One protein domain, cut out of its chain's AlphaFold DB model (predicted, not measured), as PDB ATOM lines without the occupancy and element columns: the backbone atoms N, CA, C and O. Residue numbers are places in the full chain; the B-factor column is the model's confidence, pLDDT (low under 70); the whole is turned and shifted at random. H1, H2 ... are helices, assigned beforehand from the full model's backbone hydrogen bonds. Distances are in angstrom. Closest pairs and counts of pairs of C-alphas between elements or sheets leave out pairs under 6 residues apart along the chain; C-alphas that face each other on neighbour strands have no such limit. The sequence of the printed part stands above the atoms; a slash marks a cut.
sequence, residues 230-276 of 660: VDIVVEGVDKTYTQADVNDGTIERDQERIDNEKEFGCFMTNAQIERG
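Overview. This is residues 230 to 276 of the 660 residues of an uncharacterized protein of Actinobacteria bacterium (UniProt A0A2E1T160). One longer helix, H2, makes the middle of a thin, flat model, with the short helix H1 near its first end and the short helix H3 reached after the chain folds back from its last end. Before H1, residues 230 to 242 form a loop with no named element that runs out and folds back. The printed part has 47 residues, with three named helices in the order H1, H2, H3 and no named strand; the class is all helix. The whole is only just compact, close to loose, with a radius of gyration of the C-alphas of 11.4 A, and spans 34 by 20 by 10 A.

Along the chain. The printed part begins with C-alpha 230 at (174.822, 172.331, 121.101). H1 holds residues 243 to 247 and is 6.4 A long from first to last C-alpha. H2, residues 250 to 264, is 20.6 A long and begins with C-alpha 250 at (162.936, 173.757, 115.140). H3, residues 270 to 273, is 5.1 A long and ends with C-alpha 273 at (145.322, 175.729, 117.588).

Arrangement. H1 and H2 are close but not clearly touching; their closest C-alphas, of Asp 245 and Ile 251, are 6.5 A apart. H2 only just touches H3, with 3 pairs of C-alphas within 8 A, and does so with residues 256 to 260 alone. Their closest C-alphas, of Glu 256 and Asn 270, are 7.4 A apart. H1 and H3 are apart. In H1 and H2 every O i to N i+4 pair is within hydrogen-bond range; H3 is too short for such a pair.

Size, cuts and confidence. The C-alphas farthest apart, of Val 230 and Gly 276, are 34.4 A apart. The printed part has no cut, and the links from H1 to H2 and from H2 to H3 are tight. The mean pLDDT of the printed part is 70.2; residues 230 to 244, 247 to 248, 264 and 276 are under 70.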
ATOM      1  N   VAL A 230     174.856 171.175 120.197       51.00
ATOM      2  CA  VAL A 230     174.822 172.331 121.101       51.00
ATOM      3  C   VAL A 230     173.913 171.986 122.274       51.00
ATOM      4  O   VAL A 230     172.710 171.850 122.089       51.00
ATOM      5  N   ASP A 231     174.472 171.911 123.484       45.78
ATOM      6  CA  ASP A 231     173.685 171.789 124.717       45.78
ATOM      7  C   ASP A 231     172.860 173.065 124.937       45.78
ATOM      8  O   ASP A 231     173.338 174.070 125.480       45.78
ATOM      9  N   ILE A 232     171.612 173.042 124.480       54.69
ATOM     10  CA  ILE A 232     170.596 174.044 124.791       54.69
ATOM     11  C   ILE A 232     169.497 173.308 125.544       54.69
ATOM     12  O   ILE A 232     168.715 172.581 124.948       54.69
ATOM     13  N   VAL A 233     169.453 173.499 126.861       54.06
ATOM     14  CA  VAL A 233     168.392 172.952 127.712       54.06
ATOM     15  C   VAL A 233     167.118 173.762 127.476       54.06
ATOM     16  O   VAL A 233     167.072 174.949 127.813       54.06
ATOM     17  N   VAL A 234     166.104 173.127 126.890       56.25
ATOM     18  CA  VAL A 234     164.723 173.622 126.825       56.25
ATOM     19  C   VAL A 234     163.930 172.808 127.851       56.25
ATOM     20  O   VAL A 234     163.853 171.592 127.740       56.25
ATOM     21  N   GLU A 235     163.410 173.451 128.901       49.47
ATOM     22  CA  GLU A 235     162.655 172.750 129.953       49.47
ATOM     23  C   GLU A 235     161.379 172.123 129.357       49.47
ATOM     24  O   GLU A 235     160.505 172.858 128.900       49.47
ATOM     25  N   GLY A 236     161.278 170.785 129.376       54.88
ATOM     26  CA  GLY A 236     160.100 170.025 128.928       54.88
ATOM     27  C   GLY A 236     160.290 169.145 127.684       54.88
ATOM     28  O   GLY A 236     159.342 168.478 127.289       54.88
ATOM     29  N   VAL A 237     161.479 169.118 127.064       54.47
ATOM     30  CA  VAL A 237     161.792 168.228 125.928       54.47
ATOM     31  C   VAL A 237     163.191 167.637 126.115       54.47
ATOM     32  O   VAL A 237     164.181 168.365 126.030       54.47
ATOM     33  N   ASP A 238     163.289 166.320 126.316       52.59
ATOM     34  CA  ASP A 238     164.565 165.592 126.373       52.59
ATOM     35  C   ASP A 238     165.088 165.333 124.955       52.59
ATOM     36  O   ASP A 238     165.045 164.228 124.421       52.59
ATOM     37  N   LYS A 239     165.539 166.401 124.288       61.72
ATOM     38  CA  LYS A 239     166.151 166.313 122.961       61.72
ATOM     39  C   LYS A 239     167.417 167.151 122.887       61.72
ATOM     40  O   LYS A 239     167.434 168.328 123.244       61.72
ATOM     41  N   THR A 240     168.482 166.556 122.361       60.66
ATOM     42  CA  THR A 240     169.706 167.279 122.015       60.66
ATOM     43  C   THR A 240     169.529 167.959 120.656       60.66
ATOM     44  O   THR A 240     169.068 167.359 119.685       60.66
ATOM     45  N   TYR A 241     169.859 169.251 120.582       67.06
ATOM     46  CA  TYR A 241     169.684 170.047 119.367       67.06
ATOM     47  C   TYR A 241     171.007 170.195 118.608       67.06
ATOM     48  O   TYR A 241     172.058 170.531 119.169       67.06
ATOM     49  N   THR A 242     170.957 170.004 117.292       69.94
ATOM     50  CA  THR A 242     172.090 170.242 116.396       69.94
ATOM     51  C   THR A 242     172.099 171.690 115.899       69.94
ATOM     52  O   THR A 242     171.100 172.414 115.915       69.94
ATOM     53  N   GLN A 243     173.233 172.142 115.359       68.56
ATOM     54  CA  GLN A 243     173.301 173.457 114.712       68.56
ATOM     55  C   GLN A 243     172.364 173.582 113.488       68.56
ATOM     56  O   GLN A 243     172.066 174.710 113.079       68.56
ATOM     57  N   ALA A 244     171.909 172.470 112.896       69.12
ATOM     58  CA  ALA A 244     170.909 172.472 111.829       69.12
ATOM     59  C   ALA A 244     169.513 172.833 112.367       69.12
ATOM     60  O   ALA A 244     168.890 173.732 111.803       69.12
ATOM     61  N   ASP A 245     169.116 172.266 113.511       72.81
ATOM     62  CA  ASP A 245     167.826 172.522 114.182       72.81
ATOM     63  C   ASP A 245     167.689 173.981 114.658       72.81
ATOM     64  O   ASP A 245     166.614 174.586 114.673       72.81
ATOM     65  N   VAL A 246     168.822 174.595 115.016       71.25
ATOM     66  CA  VAL A 246     168.893 176.033 115.321       71.25
ATOM     67  C   VAL A 246     168.646 176.875 114.062       71.25
ATOM     68  O   VAL A 246     168.072 177.959 114.133       71.25
ATOM     69  N   ASN A 247     169.125 176.420 112.901       68.75
ATOM     70  CA  ASN A 247     169.080 177.193 111.658       68.75
ATOM     71  C   ASN A 247     167.758 177.043 110.895       68.75
ATOM     72  O   ASN A 247     167.431 177.927 110.098       68.75
ATOM     73  N   ASP A 248     167.023 175.949 111.100       68.00
ATOM     74  CA  ASP A 248     165.729 175.689 110.456       68.00
ATOM     75  C   ASP A 248     164.510 176.080 111.318       68.00
ATOM     76  O   ASP A 248     163.368 175.982 110.858       68.00
ATOM     77  N   GLY A 249     164.753 176.599 112.529       75.12
ATOM     78  CA  GLY A 249     163.724 177.122 113.429       75.12
ATOM     79  C   GLY A 249     162.963 176.038 114.195       75.12
ATOM     80  O   GLY A 249     161.828 176.272 114.613       75.12
ATOM     81  N   THR A 250     163.542 174.848 114.359       77.56
ATOM     82  CA  THR A 250     162.936 173.757 115.140       77.56
ATOM     83  C   THR A 250     162.832 174.118 116.625       77.56
ATOM     84  O   THR A 250     161.763 173.967 117.204       77.56
ATOM     85  N   ILE A 251     163.861 174.756 117.199       75.81
ATOM     86  CA  ILE A 251     163.850 175.221 118.604       75.81
ATOM     87  C   ILE A 251     162.724 176.233 118.867       75.81
ATOM     88  O   ILE A 251     162.057 176.189 119.896       75.81
ATOM     89  N   GLU A 252     162.502 177.159 117.934       77.12
ATOM     90  CA  GLU A 252     161.483 178.207 118.075       77.12
ATOM     91  C   GLU A 252     160.063 177.621 118.032       77.12
ATOM     92  O   GLU A 252     159.186 178.097 118.749       77.12
ATOM     93  N   ARG A 253     159.855 176.561 117.240       81.12
ATOM     94  CA  ARG A 253     158.589 175.816 117.174       81.12
ATOM     95  C   ARG A 253     158.355 174.933 118.391       81.12
ATOM     96  O   ARG A 253     157.219 174.832 118.836       81.12
ATOM     97  N   ASP A 254     159.397 174.290 118.908       81.94
ATOM     98  CA  ASP A 254     159.273 173.439 120.092       81.94
ATOM     99  C   ASP A 254     158.956 174.285 121.330       81.94
ATOM    100  O   ASP A 254     158.024 173.956 122.058       81.94
ATOM    101  N   GLN A 255     159.603 175.445 121.498       78.88
ATOM    102  CA  GLN A 255     159.240 176.387 122.564       78.88
ATOM    103  C   GLN A 255     157.784 176.862 122.442       78.88
ATOM    104  O   GLN A 255     157.089 176.978 123.445       78.88
ATOM    105  N   GLU A 256     157.305 177.103 121.219       79.81
ATOM    106  CA  GLU A 256     155.914 177.496 120.966       79.81
ATOM    107  C   GLU A 256     154.916 176.397 121.368       79.81
ATOM    108  O   GLU A 256     153.866 176.703 121.930       79.81
ATOM    109  N   ARG A 257     155.239 175.123 121.122       83.00
ATOM    110  CA  ARG A 257     154.393 173.988 121.526       83.00
ATOM    111  C   ARG A 257     154.352 173.815 123.040       83.00
ATOM    112  O   ARG A 257     153.273 173.573 123.566       83.00
ATOM    113  N   ILE A 258     155.484 173.993 123.724       79.88
ATOM    114  CA  ILE A 258     155.571 173.942 125.195       79.88
ATOM    115  C   ILE A 258     154.769 175.089 125.822       79.88
ATOM    116  O   ILE A 258     154.007 174.886 126.766       79.88
ATOM    117  N   ASP A 259     154.919 176.305 125.292       78.81
ATOM    118  CA  ASP A 259     154.181 177.471 125.783       78.81
ATOM    119  C   ASP A 259     152.663 177.256 125.619       78.81
ATOM    120  O   ASP A 259     151.888 177.555 126.530       78.81
ATOM    121  N   ASN A 260     152.248 176.652 124.504       77.25
ATOM    122  CA  ASN A 260     150.854 176.311 124.235       77.25
ATOM    123  C   ASN A 260     150.329 175.135 125.062       77.25
ATOM    124  O   ASN A 260     149.170 175.150 125.471       77.25
ATOM    125  N   GLU A 261     151.164 174.145 125.360       79.75
ATOM    126  CA  GLU A 261     150.824 173.070 126.287       79.75
ATOM    127  C   GLU A 261     150.570 173.630 127.686       79.75
ATOM    128  O   GLU A 261     149.584 173.292 128.336       79.75
ATOM    129  N   LYS A 262     151.399 174.576 128.121       78.69
ATOM    130  CA  LYS A 262     151.244 175.223 129.422       78.69
ATOM    131  C   LYS A 262     150.028 176.147 129.506       78.69
ATOM    132  O   LYS A 262     149.440 176.269 130.580       78.69
ATOM    133  N   GLU A 263     149.692 176.849 128.425       73.50
ATOM    134  CA  GLU A 263     148.591 177.823 128.412       73.50
ATOM    135  C   GLU A 263     147.233 177.197 128.052       73.50
ATOM    136  O   GLU A 263     146.208 177.630 128.579       73.50
ATOM    137  N   PHE A 264     147.219 176.164 127.204       69.44
ATOM    138  CA  PHE A 264     145.999 175.558 126.654       69.44
ATOM    139  C   PHE A 264     145.895 174.037 126.852       69.44
ATOM    140  O   PHE A 264     144.872 173.468 126.478       69.44
ATOM    141  N   GLY A 265     146.911 173.373 127.415       72.44
ATOM    142  CA  GLY A 265     146.924 171.918 127.625       72.44
ATOM    143  C   GLY A 265     147.232 171.091 126.371       72.44
ATOM    144  O   GLY A 265     147.007 169.886 126.376       72.44
ATOM    145  N   CYS A 266     147.712 171.712 125.287       75.50
ATOM    146  CA  CYS A 266     147.952 171.052 123.998       75.50
ATOM    147  C   CYS A 266     149.343 171.344 123.415       75.50
ATOM    148  O   CYS A 266     149.675 172.499 123.144       75.50
ATOM    149  N   PHE A 267     150.105 170.294 123.093       80.75
ATOM    150  CA  PHE A 267     151.467 170.374 122.542       80.75
ATOM    151  C   PHE A 267     151.519 170.671 121.021       80.75
ATOM    152  O   PHE A 267     152.127 169.950 120.215       80.75
ATOM    153  N   MET A 268     150.866 171.762 120.606       79.06
ATOM    154  CA  MET A 268     150.647 172.158 119.206       79.06
ATOM    155  C   MET A 268     151.103 173.602 118.942       79.06
ATOM    156  O   MET A 268     151.128 174.438 119.837       79.06
ATOM    157  N   THR A 269     151.456 173.930 117.695       80.12
ATOM    158  CA  THR A 269     151.805 175.313 117.295       80.12
ATOM    159  C   THR A 269     150.570 176.220 117.251       80.12
ATOM    160  O   THR A 269     149.446 175.739 117.079       80.12
ATOM    161  N   ASN A 270     150.746 177.546 117.299       77.06
ATOM    162  CA  ASN A 270     149.619 178.491 117.258       77.06
ATOM    163  C   ASN A 270     148.759 178.318 115.997       77.06
ATOM    164  O   ASN A 270     147.534 178.412 116.043       77.06
ATOM    165  N   ALA A 271     149.392 177.993 114.867       76.00
ATOM    166  CA  ALA A 271     148.694 177.757 113.607       76.00
ATOM    167  C   ALA A 271     147.820 176.490 113.614       76.00
ATOM    168  O   ALA A 271     146.889 176.405 112.816       76.00
ATOM    169  N   GLN A 272     148.138 175.495 114.448       70.69
ATOM    170  CA  GLN A 272     147.330 174.283 114.644       70.69
ATOM    171  C   GLN A 272     146.146 174.565 115.575       70.69
ATOM    172  O   GLN A 272     145.013 174.207 115.258       70.69
ATOM    173  N   ILE A 273     146.379 175.314 116.654       74.50
ATOM    174  CA  ILE A 273     145.322 175.729 117.588       74.50
ATOM    175  C   ILE A 273     144.277 176.606 116.884       74.50
ATOM    176  O   ILE A 273     143.080 176.374 117.028       74.50
ATOM    177  N   GLU A 274     144.697 177.550 116.034       74.19
ATOM    178  CA  GLU A 274     143.771 178.391 115.257       74.19
ATOM    179  C   GLU A 274     142.901 177.605 114.257       74.19
ATOM    180  O   GLU A 274     141.842 178.093 113.852       74.19
ATOM    181  N   ARG A 275     143.321 176.399 113.849       73.06
ATOM    182  CA  ARG A 275     142.524 175.509 112.987       73.06
ATOM    183  C   ARG A 275     141.561 174.608 113.758       73.06
ATOM    184  O   ARG A 275     140.703 174.002 113.123       73.06
ATOM    185  N   GLY A 276     141.650 174.588 115.089       66.62
ATOM    186  CA  GLY A 276     140.815 173.756 115.951       66.62
ATOM    187  C   GLY A 276     141.362 172.348 116.182       66.62
ATOM    188  O   GLY A 276     140.607 171.492 116.625       66.62
TER     189      GLY A 276